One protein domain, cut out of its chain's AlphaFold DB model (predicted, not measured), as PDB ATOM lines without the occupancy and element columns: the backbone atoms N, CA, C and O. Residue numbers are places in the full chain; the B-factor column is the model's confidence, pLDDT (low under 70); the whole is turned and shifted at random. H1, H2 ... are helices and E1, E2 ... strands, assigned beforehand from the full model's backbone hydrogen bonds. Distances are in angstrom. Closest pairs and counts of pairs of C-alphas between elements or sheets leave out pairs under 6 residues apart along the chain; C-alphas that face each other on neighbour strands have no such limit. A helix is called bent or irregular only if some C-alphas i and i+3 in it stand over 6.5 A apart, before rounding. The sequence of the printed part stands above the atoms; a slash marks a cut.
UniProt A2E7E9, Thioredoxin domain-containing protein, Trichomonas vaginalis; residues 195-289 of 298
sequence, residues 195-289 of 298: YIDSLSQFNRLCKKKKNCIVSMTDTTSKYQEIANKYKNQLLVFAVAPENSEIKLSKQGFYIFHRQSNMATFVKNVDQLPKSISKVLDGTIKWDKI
ATOM      1  N   TYR A 195       7.481 -14.731  34.958       91.12
ATOM      2  CA  TYR A 195       7.637 -16.138  35.324       91.12
ATOM      3  C   TYR A 195       6.538 -16.950  34.642       91.12
ATOM      4  O   TYR A 195       5.390 -16.507  34.590       91.12
ATOM      5  N   ILE A 196       6.907 -18.085  34.049       90.94
ATOM      6  CA  ILE A 196       5.998 -18.972  33.320       90.94
ATOM      7  C   ILE A 196       6.072 -20.354  33.962       90.94
ATOM      8  O   ILE A 196       7.019 -21.101  33.726       90.94
ATOM      9  N   ASP A 197       5.062 -20.689  34.756       90.56
ATOM     10  CA  ASP A 197       4.951 -21.994  35.422       90.56
ATOM     11  C   ASP A 197       4.130 -23.019  34.621       90.56
ATOM     12  O   ASP A 197       4.303 -24.218  34.807       90.56
ATOM     13  N   SER A 198       3.276 -22.562  33.702       91.19
ATOM     14  CA  SER A 198       2.240 -23.380  33.065       91.19
ATOM     15  C   SER A 198       2.084 -23.090  31.575       91.19
ATOM     16  O   SER A 198       2.359 -21.986  31.081       91.19
ATOM     17  N   LEU A 199       1.559 -24.070  30.838       89.12
ATOM     18  CA  LEU A 199       1.303 -23.946  29.405       89.12
ATOM     19  C   LEU A 199       0.241 -22.875  29.105       89.12
ATOM     20  O   LEU A 199       0.310 -22.186  28.086       89.12
ATOM     21  N   SER A 200      -0.714 -22.678  30.017       89.44
ATOM     22  CA  SER A 200      -1.715 -21.610  29.924       89.44
ATOM     23  C   SER A 200      -1.072 -20.218  29.986       89.44
ATOM     24  O   SER A 200      -1.318 -19.374  29.115       89.44
ATOM     25  N   GLN A 201      -0.181 -19.984  30.960       90.00
ATOM     26  CA  GLN A 201       0.570 -18.730  31.056       90.00
ATOM     27  C   GLN A 201       1.459 -18.519  29.831       90.00
ATOM     28  O   GLN A 201       1.455 -17.428  29.251       90.00
ATOM     29  N   PHE A 202       2.151 -19.570  29.383       90.06
ATOM     30  CA  PHE A 202       2.966 -19.527  28.176       90.06
ATOM     31  C   PHE A 202       2.140 -19.125  26.948       90.06
ATOM     32  O   PHE A 202       2.501 -18.191  26.235       90.06
ATOM     33  N   ASN A 203       0.995 -19.767  26.712       88.50
ATOM     34  CA  ASN A 203       0.132 -19.451  25.575       88.50
ATOM     35  C   ASN A 203      -0.398 -18.012  25.649       88.50
ATOM     36  O   ASN A 203      -0.431 -17.293  24.648       88.50
ATOM     37  N   ARG A 204      -0.758 -17.540  26.843       86.88
ATOM     38  CA  ARG A 204      -1.228 -16.166  27.041       86.88
ATOM     39  C   ARG A 204      -0.147 -15.125  26.736       86.88
ATOM     40  O   ARG A 204      -0.459 -14.116  26.101       86.88
ATOM     41  N   LEU A 205       1.086 -15.354  27.190       86.94
ATOM     42  CA  LEU A 205       2.196 -14.398  27.109       86.94
ATOM     43  C   LEU A 205       2.960 -14.477  25.779       86.94
ATOM     44  O   LEU A 205       3.262 -13.449  25.173       86.94
ATOM     45  N   CYS A 206       3.250 -15.692  25.318       86.50
ATOM     46  CA  CYS A 206       4.169 -15.971  24.217       86.50
ATOM     47  C   CYS A 206       3.474 -16.300  22.880       86.50
ATOM     48  O   CYS A 206       4.133 -16.267  21.840       86.50
ATOM     49  N   LYS A 207       2.167 -16.611  22.862       80.88
ATOM     50  CA  LYS A 207       1.430 -17.037  21.651       80.88
ATOM     51  C   LYS A 207       0.337 -16.050  21.247       80.88
ATOM     52  O   LYS A 207      -0.839 -16.391  21.262       80.88
ATOM     53  N   LYS A 208       0.712 -14.814  20.885       72.50
ATOM     54  CA  LYS A 208      -0.212 -13.821  20.284       72.50
ATOM     55  C   LYS A 208       0.511 -12.842  19.355       72.50
ATOM     56  O   LYS A 208       0.471 -12.967  18.134       72.50
ATOM     57  N   LYS A 209       1.147 -11.824  19.945       73.81
ATOM     58  CA  LYS A 209       1.627 -10.628  19.225       73.81
ATOM     59  C   LYS A 209       3.132 -10.389  19.335       73.81
ATOM     60  O   LYS A 209       3.709  -9.775  18.438       73.81
ATOM     61  N   LYS A 210       3.762 -10.886  20.401       85.06
ATOM     62  CA  LYS A 210       5.171 -10.641  20.732       85.06
ATOM     63  C   LYS A 210       5.972 -11.935  20.638       85.06
ATOM     64  O   LYS A 210       5.455 -12.989  20.996       85.06
ATOM     65  N   ASN A 211       7.212 -11.850  20.163       91.19
ATOM     66  CA  ASN A 211       8.132 -12.981  20.288       91.19
ATOM     67  C   ASN A 211       8.562 -13.101  21.756       91.19
ATOM     68  O   ASN A 211       8.719 -12.084  22.438       91.19
ATOM     69  N   CYS A 212       8.738 -14.329  22.230       93.25
ATOM     70  CA  CYS A 212       9.035 -14.609  23.633       93.25
ATOM     71  C   CYS A 212      10.473 -15.088  23.769       93.25
ATOM     72  O   CYS A 212      10.863 -16.020  23.079       93.25
ATOM     73  N   ILE A 213      11.248 -14.478  24.650       95.44
ATOM     74  CA  ILE A 213      12.559 -14.957  25.056       95.44
ATOM     75  C   ILE A 213      12.359 -15.608  26.416       95.44
ATOM     76  O   ILE A 213      11.933 -14.943  27.355       95.44
ATOM     77  N   VAL A 214      12.612 -16.907  26.496       94.56
ATOM     78  CA  VAL A 214      12.410 -17.705  27.703       94.56
ATOM     79  C   VAL A 214      13.754 -18.282  28.120       94.56
ATOM     80  O   VAL A 214      14.402 -18.977  27.337       94.56
ATOM     81  N   SER A 215      14.173 -17.970  29.341       94.62
ATOM     82  CA  SER A 215      15.271 -18.659  30.017       94.62
ATOM     83  C   SER A 215      14.733 -19.950  30.631       94.62
ATOM     84  O   SER A 215      13.748 -19.894  31.362       94.62
ATOM     85  N   MET A 216      15.360 -21.088  30.333       91.38
ATOM     86  CA  MET A 216      15.054 -22.385  30.966       91.38
ATOM     87  C   MET A 216      15.843 -22.607  32.263       91.38
ATOM     88  O   MET A 216      15.712 -23.640  32.903       91.38
ATOM     89  N   THR A 217      16.677 -21.636  32.629       80.62
ATOM     90  CA  THR A 217      17.421 -21.575  33.888       80.62
ATOM     91  C   THR A 217      17.049 -20.299  34.636       80.62
ATOM     92  O   THR A 217      16.432 -19.393  34.061       80.62
ATOM     93  N   ASP A 218      17.497 -20.178  35.884       76.25
ATOM     94  CA  ASP A 218      17.313 -18.966  36.678       76.25
ATOM     95  C   ASP A 218      17.838 -17.690  36.004       76.25
ATOM     96  O   ASP A 218      18.659 -17.693  35.076       76.25
ATOM     97  N   THR A 219      17.324 -16.562  36.490       75.00
ATOM     98  CA  THR A 219      17.670 -15.232  35.991       75.00
ATOM     99  C   THR A 219      19.114 -14.884  36.341       75.00
ATOM    100  O   THR A 219      19.501 -14.910  37.503       75.00
ATOM    101  N   THR A 220      19.892 -14.453  35.349       82.44
ATOM    102  CA  THR A 220      21.210 -13.837  35.571       82.44
ATOM    103  C   THR A 220      21.113 -12.314  35.480       82.44
ATOM    104  O   THR A 220      20.255 -11.789  34.762       82.44
ATOM    105  N   SER A 221      22.023 -11.587  36.139       89.25
ATOM    106  CA  SER A 221      22.151 -10.123  35.992       89.25
ATOM    107  C   SER A 221      22.260  -9.716  34.518       89.25
ATOM    108  O   SER A 221      21.566  -8.816  34.047       89.25
ATOM    109  N   LYS A 222      23.030 -10.479  33.738       92.38
ATOM    110  CA  LYS A 222      23.200 -10.269  32.299       92.38
ATOM    111  C   LYS A 222      21.907 -10.437  31.499       92.38
ATOM    112  O   LYS A 222      21.656  -9.686  30.560       92.38
ATOM    113  N   TYR A 223      21.058 -11.398  31.861       92.62
ATOM    114  CA  TYR A 223      19.753 -11.561  31.217       92.62
ATOM    115  C   TYR A 223      18.822 -10.375  31.513       92.62
ATOM    116  O   TYR A 223      18.133  -9.902  30.607       92.62
ATOM    117  N   GLN A 224      18.864  -9.832  32.735       91.00
ATOM    118  CA  GLN A 224      18.129  -8.614  33.103       91.00
ATOM    119  C   GLN A 224      18.614  -7.392  32.319       91.00
ATOM    120  O   GLN A 224      17.798  -6.639  31.787       91.00
ATOM    121  N   GLU A 225      19.928  -7.213  32.175       91.38
ATOM    122  CA  GLU A 225      20.507  -6.143  31.354       91.38
ATOM    123  C   GLU A 225      20.045  -6.227  29.893       91.38
ATOM    124  O   GLU A 225      19.671  -5.216  29.291       91.38
ATOM    125  N   ILE A 226      20.001  -7.437  29.324       92.94
ATOM    126  CA  ILE A 226      19.489  -7.664  27.968       92.94
ATOM    127  C   ILE A 226      17.991  -7.339  27.897       92.94
ATOM    128  O   ILE A 226      17.574  -6.622  26.987       92.94
ATOM    129  N   ALA A 227      17.181  -7.807  28.849       91.56
ATOM    130  CA  ALA A 227      15.753  -7.490  28.893       91.56
ATOM    131  C   ALA A 227      15.514  -5.969  28.933       91.56
ATOM    132  O   ALA A 227      14.723  -5.437  28.150       91.56
ATOM    133  N   ASN A 228      16.284  -5.255  29.760       88.12
ATOM    134  CA  ASN A 228      16.246  -3.798  29.868       88.12
ATOM    135  C   ASN A 228      16.668  -3.100  28.571       88.12
ATOM    136  O   ASN A 228      16.021  -2.140  28.149       88.12
ATOM    137  N   LYS A 229      17.711  -3.598  27.897       89.31
ATOM    138  CA  LYS A 229      18.169  -3.082  26.598       89.31
ATOM    139  C   LYS A 229      17.071  -3.147  25.533       89.31
ATOM    140  O   LYS A 229      16.914  -2.215  24.748       89.31
ATOM    141  N   TYR A 230      16.292  -4.226  25.511       89.75
ATOM    142  CA  TYR A 230      15.236  -4.450  24.521       89.75
ATOM    143  C   TYR A 230      13.824  -4.085  25.023       89.75
ATOM    144  O   TYR A 230      12.842  -4.442  24.375       89.75
ATOM    145  N   LYS A 231      13.690  -3.338  26.130       85.38
ATOM    146  CA  LYS A 231      12.392  -3.018  26.766       85.38
ATOM    147  C   LYS A 231      11.373  -2.320  25.855       85.38
ATOM    148  O   LYS A 231      10.174  -2.510  26.018       85.38
ATOM    149  N   ASN A 232      11.855  -1.556  24.875       81.94
ATOM    150  CA  ASN A 232      11.017  -0.827  23.917       81.94
ATOM    151  C   ASN A 232      10.660  -1.655  22.671       81.94
ATOM    152  O   ASN A 232       9.931  -1.183  21.805       81.94
ATOM    153  N   GLN A 233      11.180  -2.878  22.561       86.38
ATOM    154  CA  GLN A 233      10.859  -3.783  21.466       86.38
ATOM    155  C   GLN A 233       9.622  -4.615  21.798       86.38
ATOM    156  O   GLN A 233       9.299  -4.863  22.963       86.38
ATOM    157  N   LEU A 234       8.944  -5.108  20.762       86.00
ATOM    158  CA  LEU A 234       7.769  -5.966  20.900       86.00
ATOM    159  C   LEU A 234       8.155  -7.412  21.280       86.00
ATOM    160  O   LEU A 234       7.868  -8.376  20.566       86.00
ATOM    161  N   LEU A 235       8.820  -7.547  22.425       90.12
ATOM    162  CA  LEU A 235       9.343  -8.785  22.986       90.12
ATOM    163  C   LEU A 235       8.772  -9.014  24.389       90.12
ATOM    164  O   LEU A 235       8.408  -8.066  25.091       90.12
ATOM    165  N   VAL A 236       8.687 -10.280  24.779       91.62
ATOM    166  CA  VAL A 236       8.461 -10.711  26.162       91.62
ATOM    167  C   VAL A 236       9.739 -11.381  26.634       91.62
ATOM    168  O   VAL A 236      10.250 -12.250  25.936       91.62
ATOM    169  N   PHE A 237      10.242 -10.982  27.796       93.75
ATOM    170  CA  PHE A 237      11.309 -11.696  28.488       93.75
ATOM    171  C   PHE A 237      10.685 -12.479  29.628       93.75
ATOM    172  O   PHE A 237       9.892 -11.930  30.394       93.75
ATOM    173  N   ALA A 238      11.016 -13.758  29.709       94.00
ATOM    174  CA  ALA A 238      10.463 -14.658  30.696       94.00
ATOM    175  C   ALA A 238      11.485 -15.683  31.191       94.00
ATOM    176  O   ALA A 238      12.541 -15.880  30.579       94.00
ATOM    177  N   VAL A 239      11.138 -16.331  32.295       93.75
ATOM    178  CA  VAL A 239      11.842 -17.455  32.906       93.75
ATOM    179  C   VAL A 239      10.835 -18.582  33.083       93.75
ATOM    180  O   VAL A 239       9.723 -18.347  33.557       93.75
ATOM    181  N   ALA A 240      11.227 -19.784  32.686       92.44
ATOM    182  CA  ALA A 240      10.521 -21.018  32.980       92.44
ATOM    183  C   ALA A 240      11.307 -21.747  34.083       92.44
ATOM    184  O   ALA A 240      12.386 -22.267  33.796       92.44
ATOM    185  N   PRO A 241      10.821 -21.743  35.337       87.00
ATOM    186  CA  PRO A 241      11.474 -22.446  36.439       87.00
ATOM    187  C   PRO A 241      11.574 -23.958  36.197       87.00
ATOM    188  O   PRO A 241      10.814 -24.520  35.402       87.00
ATOM    189  N   GLU A 242      12.448 -24.645  36.935       83.88
ATOM    190  CA  GLU A 242      12.627 -26.101  36.806       83.88
ATOM    191  C   GLU A 242      11.330 -26.890  37.029       83.88
ATOM    192  O   GLU A 242      11.065 -27.868  36.328       83.88
ATOM    193  N   ASN A 243      10.483 -26.442  37.958       85.75
ATOM    194  CA  ASN A 243       9.187 -27.051  38.257       85.75
ATOM    195  C   ASN A 243       8.061 -26.637  37.288       85.75
ATOM    196  O   ASN A 243       6.928 -27.072  37.476       85.75
ATOM    197  N   SER A 244       8.348 -25.838  36.255       86.94
ATOM    198  CA  SER A 244       7.340 -25.446  35.265       86.94
ATOM    199  C   SER A 244       6.887 -26.616  34.383       86.94
ATOM    200  O   SER A 244       7.637 -27.567  34.126       86.94
ATOM    201  N   GLU A 245       5.664 -26.514  33.858       89.19
ATOM    202  CA  GLU A 245       5.110 -27.413  32.833       89.19
ATOM    203  C   GLU A 245       5.842 -27.292  31.484       89.19
ATOM    204  O   GLU A 245       5.680 -28.133  30.600       89.19
ATOM    205  N   ILE A 246       6.646 -26.242  31.299       87.31
ATOM    206  CA  ILE A 246       7.376 -25.979  30.062       87.31
ATOM    207  C   ILE A 246       8.644 -26.833  30.050       87.31
ATOM    208  O   ILE A 246       9.685 -26.446  30.576       87.31
ATOM    209  N   LYS A 247       8.571 -28.012  29.429       84.00
ATOM    210  CA  LYS A 247       9.706 -28.938  29.319       84.00
ATOM    211  C   LYS A 247      10.305 -28.894  27.918       84.00
ATOM    212  O   LYS A 247       9.638 -29.181  26.929       84.00
ATOM    213  N   LEU A 248      11.586 -28.536  27.832       84.88
ATOM    214  CA  LEU A 248      12.349 -28.498  26.585       84.88
ATOM    215  C   LEU A 248      13.633 -29.308  26.726       84.88
ATOM    216  O   LEU A 248      14.181 -29.457  27.812       84.88
ATOM    217  N   SER A 249      14.132 -29.814  25.603       81.50
ATOM    218  CA  SER A 249      15.242 -30.772  25.584       81.50
ATOM    219  C   SER A 249      16.615 -30.194  25.935       81.50
ATOM    220  O   SER A 249      17.542 -30.966  26.158       81.50
ATOM    221  N   LYS A 250      16.795 -28.868  25.937       88.94
ATOM    222  CA  LYS A 250      18.093 -28.229  26.202       88.94
ATOM    223  C   LYS A 250      17.948 -27.139  27.251       88.94
ATOM    224  O   LYS A 250      17.020 -26.341  27.191       88.94
ATOM    225  N   GLN A 251      18.919 -27.061  28.154       88.75
ATOM    226  CA  GLN A 251      19.048 -25.942  29.084       88.75
ATOM    227  C   GLN A 251      19.699 -24.740  28.391       88.75
ATOM    228  O   GLN A 251      20.638 -24.901  27.606       88.75
ATOM    229  N   GLY A 252      19.179 -23.540  28.645       92.25
ATOM    230  CA  GLY A 252      19.611 -22.294  28.008       92.25
ATOM    231  C   GLY A 252      18.431 -21.385  27.675       92.25
ATOM    232  O   GLY A 252      17.454 -21.331  28.415       92.25
ATOM    233  N   PHE A 253      18.508 -20.675  26.550       95.19
ATOM    234  CA  PHE A 253      17.502 -19.690  26.153       95.19
ATOM    235  C   PHE A 253      16.775 -20.123  24.886       95.19
ATOM    236  O   PHE A 253      17.396 -20.540  23.906       95.19
ATOM    237  N   TYR A 254      15.460 -19.945  24.866       95.31
ATOM    238  CA  TYR A 254      14.640 -20.142  23.679       95.31
ATOM    239  C   TYR A 254      14.006 -18.827  23.263       95.31
ATOM    240  O   TYR A 254      13.394 -18.131  24.069       95.31
ATOM    241  N   ILE A 255      14.119 -18.504  21.978       95.81
ATOM    242  CA  ILE A 255      13.340 -17.431  21.371       95.81
ATOM    243  C   ILE A 255      12.185 -18.082  20.624       95.81
ATOM    244  O   ILE A 255      12.417 -18.739  19.615       95.81
ATOM    245  N   PHE A 256      10.962 -17.910  21.108       94.31
ATOM    246  CA  PHE A 256       9.734 -18.430  20.520       94.31
ATOM    247  C   PHE A 256       9.116 -17.447  19.532       94.31
ATOM    248  O   PHE A 256       8.982 -16.249  19.810       94.31
ATOM    249  N   HIS A 257       8.681 -17.978  18.391       92.06
ATOM    250  CA  HIS A 257       7.938 -17.217  17.401       92.06
ATOM    251  C   HIS A 257       6.507 -16.942  17.882       92.06
ATOM    252  O   HIS A 257       5.793 -17.844  18.323       92.06
ATOM    253  N   ARG A 258       6.060 -15.694  17.724       87.12
ATOM    254  CA  ARG A 258       4.769 -15.192  18.226       87.12
ATOM    255  C   ARG A 258       3.517 -15.915  17.718       87.12
ATOM    256  O   ARG A 258       2.487 -15.875  18.379       87.12
ATOM    257  N   GLN A 259       3.582 -16.505  16.524       82.88
ATOM    258  CA  GLN A 259       2.414 -17.013  15.780       82.88
ATOM    259  C   GLN A 259       2.525 -18.487  15.378       82.88
ATOM    260  O   GLN A 259       1.590 -19.033  14.804       82.88
ATOM    261  N   SER A 260       3.659 -19.140  15.631       84.88
ATOM    262  CA  SER A 260       3.866 -20.534  15.231       84.88
ATOM    263  C   SER A 260       4.551 -21.322  16.338       84.88
ATOM    264  O   SER A 260       5.136 -20.759  17.265       84.88
ATOM    265  N   ASN A 261       4.484 -22.649  16.253       87.06
ATOM    266  CA  ASN A 261       5.211 -23.563  17.138       87.06
ATOM    267  C   ASN A 261       6.651 -23.726  16.659       87.06
ATOM    268  O   ASN A 261       7.100 -24.809  16.295       87.06
ATOM    269  N   MET A 262       7.354 -22.599  16.599       91.94
ATOM    270  CA  MET A 262       8.752 -22.553  16.219       91.94
ATOM    271  C   MET A 262       9.553 -21.754  17.237       91.94
ATOM    272  O   MET A 262       9.049 -20.785  17.813       91.94
ATOM    273  N   ALA A 263      10.805 -22.147  17.430       94.50
ATOM    274  CA  ALA A 263      11.750 -21.432  18.264       94.50
ATOM    275  C   ALA A 263      13.169 -21.507  17.691       94.50
ATOM    276  O   ALA A 263      13.458 -22.302  16.803       94.50
ATOM    277  N   THR A 264      14.049 -20.660  18.209       95.50
ATOM    278  CA  THR A 264      15.501 -20.790  18.065       95.50
ATOM    279  C   THR A 264      16.082 -21.016  19.454       95.50
ATOM    280  O   THR A 264      15.727 -20.300  20.393       95.50
ATOM    281  N   PHE A 265      16.981 -21.988  19.580       95.31
ATOM    282  CA  PHE A 265      17.734 -22.221  20.809       95.31
ATOM    283  C   PHE A 265      19.036 -21.413  20.809       95.31
ATOM    284  O   PHE A 265      19.756 -21.365  19.811       95.31
ATOM    285  N   VAL A 266      19.358 -20.811  21.950       95.12
ATOM    286  CA  VAL A 266      20.590 -20.063  22.191       95.12
ATOM    287  C   VAL A 266      21.223 -20.589  23.476       95.12
ATOM    288  O   VAL A 266      20.641 -20.489  24.552       95.12
ATOM    289  N   LYS A 267      22.429 -21.155  23.362       92.75
ATOM    290  CA  LYS A 267      23.102 -21.818  24.488       92.75
ATOM    291  C   LYS A 267      23.613 -20.830  25.539       92.75
ATOM    292  O   LYS A 267      23.462 -21.076  26.726       92.75
ATOM    293  N   ASN A 268      24.244 -19.740  25.104       91.62
ATOM    294  CA  ASN A 268      24.888 -18.768  25.987       91.62
ATOM    295  C   ASN A 268      24.190 -17.402  25.875       91.62
ATOM    296  O   ASN A 268      23.917 -16.926  24.771       91.62
ATOM    297  N   VAL A 269      23.953 -16.765  27.023       93.69
ATOM    298  CA  VAL A 269      23.387 -15.417  27.153       93.69
ATOM    299  C   VAL A 269      24.125 -14.372  26.301       93.69
ATOM    300  O   VAL A 269      23.491 -13.482  25.741       93.69
ATOM    301  N   ASP A 270      25.435 -14.519  26.085       93.19
ATOM    302  CA  ASP A 270      26.259 -13.619  25.264       93.19
ATOM    303  C   ASP A 270      25.843 -13.588  23.794       93.19
ATOM    304  O   ASP A 270      26.020 -12.595  23.089       93.19
ATOM    305  N   GLN A 271      25.273 -14.690  23.310       94.62
ATOM    306  CA  GLN A 271      24.820 -14.827  21.930       94.62
ATOM    307  C   GLN A 271      23.392 -14.301  21.742       94.62
ATOM    308  O   GLN A 271      22.956 -14.064  20.610       94.62
ATOM    309  N   LEU A 272      22.663 -14.092  22.840       94.44
ATOM    310  CA  LEU A 272      21.256 -13.726  22.830       94.44
ATOM    311  C   LEU A 272      20.988 -12.378  22.137       94.44
ATOM    312  O   LEU A 272      20.093 -12.350  21.291       94.44
ATOM    313  N   PRO A 273      21.773 -11.294  22.346       94.00
ATOM    314  CA  PRO A 273      21.564 -10.031  21.631       94.00
ATOM    315  C   PRO A 273      21.640 -10.184  20.107       94.00
ATOM    316  O   PRO A 273      20.802  -9.653  19.379       94.00
ATOM    317  N   LYS A 274      22.604 -10.972  19.611       92.75
ATOM    318  CA  LYS A 274      22.764 -11.241  18.174       92.75
ATOM    319  C   LYS A 274      21.556 -11.994  17.613       92.75
ATOM    320  O   LYS A 274      21.088 -11.672  16.520       92.75
ATOM    321  N   SER A 275      21.047 -12.982  18.347       95.19
ATOM    322  CA  SER A 275      19.855 -13.742  17.956       95.19
ATOM    323  C   SER A 275      18.586 -12.886  18.000       95.19
ATOM    324  O   SER A 275      17.805 -12.930  17.051       95.19
ATOM    325  N   ILE A 276      18.414 -12.043  19.024       94.62
ATOM    326  CA  ILE A 276      17.294 -11.093  19.119       94.62
ATOM    327  C   ILE A 276      17.316 -10.114  17.939       94.62
ATOM    328  O   ILE A 276      16.290  -9.926  17.291       94.62
ATOM    329  N   SER A 277      18.471  -9.540  17.590       90.38
ATOM    330  CA  SER A 277      18.574  -8.653  16.422       90.38
ATOM    331  C   SER A 277      18.143  -9.350  15.127       90.38
ATOM    332  O   SER A 277      17.345  -8.803  14.373       90.38
ATOM    333  N   LYS A 278      18.564 -10.601  14.902       91.50
ATOM    334  CA  LYS A 278      18.109 -11.383  13.737       91.50
ATOM    335  C   LYS A 278      16.598 -11.629  13.729       91.50
ATOM    336  O   LYS A 278      16.004 -11.675  12.652       91.50
ATOM    337  N   VAL A 279      15.984 -11.806  14.900       92.38
ATOM    338  CA  VAL A 279      14.527 -11.963  15.049       92.38
ATOM    339  C   VAL A 279      13.815 -10.674  14.645       92.38
ATOM    340  O   VAL A 279      12.888 -10.729  13.840       92.38
ATOM    341  N   LEU A 280      14.275  -9.527  15.149       88.88
ATOM    342  CA  LEU A 280      13.707  -8.211  14.837       88.88
ATOM    343  C   LEU A 280      13.869  -7.844  13.353       88.88
ATOM    344  O   LEU A 280      12.972  -7.245  12.762       88.88
ATOM    345  N   ASP A 281      14.962  -8.279  12.722       84.06
ATOM    346  CA  ASP A 281      15.209  -8.062  11.293       84.06
ATOM    347  C   ASP A 281      14.540  -9.088  10.371       84.06
ATOM    348  O   ASP A 281      14.575  -8.927   9.147       84.06
ATOM    349  N   GLY A 282      13.944 -10.145  10.931       85.44
ATOM    350  CA  GLY A 282      13.289 -11.218  10.179       85.44
ATOM    351  C   GLY A 282      14.250 -12.158   9.440       85.44
ATOM    352  O   GLY A 282      13.849 -12.805   8.475       85.44
ATOM    353  N   THR A 283      15.516 -12.230   9.862       87.06
ATOM    354  CA  THR A 283      16.570 -13.066   9.245       87.06
ATOM    355  C   THR A 283      16.920 -14.309  10.064       87.06
ATOM    356  O   THR A 283      17.765 -15.110   9.659       87.06
ATOM    357  N   ILE A 284      16.297 -14.475  11.232       93.69
ATOM    358  CA  ILE A 284      16.494 -15.647  12.079       93.69
ATOM    359  C   ILE A 284      15.957 -16.913  11.395       93.69
ATOM    360  O   ILE A 284      14.937 -16.885  10.702       93.69
ATOM    361  N   LYS A 285      16.653 -18.033  11.597       93.25
ATOM    362  CA  LYS A 285      16.154 -19.358  11.223       93.25
ATOM    363  C   LYS A 285      15.296 -19.895  12.365       93.25
ATOM    364  O   LYS A 285      15.651 -19.748  13.528       93.25
ATOM    365  N   TRP A 286      14.163 -20.486  12.023       93.88
ATOM    366  CA  TRP A 286      13.208 -21.004  12.992       93.88
ATOM    367  C   TRP A 286      13.167 -22.523  12.898       93.88
ATOM    368  O   TRP A 286      12.993 -23.054  11.801       93.88
ATOM    369  N   ASP A 287      13.251 -23.199  14.040       93.38
ATOM    370  CA  ASP A 287      13.118 -24.647  14.144       93.38
ATOM    371  C   ASP A 287      11.744 -24.992  14.714       93.38
ATOM    372  O   ASP A 287      11.228 -24.282  15.580       93.38
ATOM    373  N   LYS A 288      11.122 -26.072  14.231       90.62
ATOM    374  CA  LYS A 288       9.892 -26.580  14.849       90.62
ATOM    375  C   LYS A 288      10.208 -27.026  16.272       90.62
ATOM    376  O   LYS A 288      11.196 -27.722  16.494       90.62
ATOM    377  N   ILE A 289       9.359 -26.634  17.210       86.50
ATOM    378  CA  ILE A 289       9.494 -27.022  18.609       86.50
ATOM    379  C   ILE A 289       8.166 -27.561  19.105       86.50
ATOM    380  O   ILE A 289       7.108 -27.004  18.801       86.50
TER     381      ILE A 289
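Overview. This is residues 195 to 289 of the 298 residues of the protein "Thioredoxin domain-containing protein" of Trichomonas vaginalis (UniProt A2E7E9). A small, strongly twisted wall of four strands has two helices, H2 and H3, side by side over one face, while a shorter helix, H1, only grazes the sheet with its residues 202 to 206. A long loop, residues 240 to 252, joins E2 to E3, and the last residues come back to E4, where 287 to 288 pair with 262 to 263. The printed part has 95 residues, with three named helices and four named strands in the order H1, E1, H2, E2, E3, E4, H3. The mixed sheet runs E2, E1, E3, E4, and the class is mixed, helices and strands. The whole is compact and rounded, with a radius of gyration of the C-alphas of 12.0 A and spans of 31 by 29 by 24 A.

Along the chain. H1 is residues 199 to 206, 9.9 A long, and begins at C-alpha 199, (1.303, -23.946, 29.405). E1 is residues 211 to 215, 13.3 A. H2 is residues 221 to 229, 12.4 A. E2 is residues 235 to 239, 13.4 A, ending at C-alpha 239, (11.842, -17.455, 32.906). E3 is residues 253 to 256, 9.7 A, and E4 is residues 262 to 266, 13.5 A. H3 is residues 269 to 280, 17.2 A, ending at C-alpha 280, (13.707, -8.211, 14.837); it is irregular, but only just, as C-alphas 270 and 273 are 6.9 A apart.

Arrangement. E2 and E1 are parallel neighbours at 22 degrees, with N 213 and O 236 at 2.8 A. E1, H2 and E2 form a strand-helix-strand unit, two parallel neighbour strands with a helix between, and its crossover is right-handed. E1 and E3 are antiparallel at 160 degrees, with N 256 and O 212 at 2.7 A. E3 and E4, a hairpin, are antiparallel at 158 degrees, with N 266 and O 253 at 2.8 A. H2 and H3 lie on the same face of the sheet, giving two layers, helices on one face of a sheet. H2 runs along the strands over E2 and E1 at a height over the sheet of 10.3 A; its closest C-alphas to E2 are those of Ala 227 and Phe 237, 6.1 A. H3 runs along the strands over E3 at a height of 8.9 A, and the closest C-alphas of the two are those of Phe 253 and Val 269, 7.3 A. H2 and H3 only just touch, with 3 pairs of C-alphas within 8 A, H3 by its residues 269 to 273 alone; they run the same way at a shallow tilt of 21 degrees, and their closest C-alphas, those of Tyr 223 and Val 269, are 6.7 A apart. The closest C-alphas of H1 and E1 are those of Cys 206 and Cys 212, 5.1 A; H1 is apart from H2 and H3. In H1 and H2 every O i to N i+4 pair is within hydrogen-bond range, in H3 6 of 8.

Size, cuts and confidence. The two C-alphas farthest apart, those of Asn 243 and Asp 281, are 33.5 A from each other. The printed part has no cut; the link from E2 to E3 is long, at 13 residues, and the other links are tight. The mean pLDDT of the printed part is 89.4, and no printed residue is under 70.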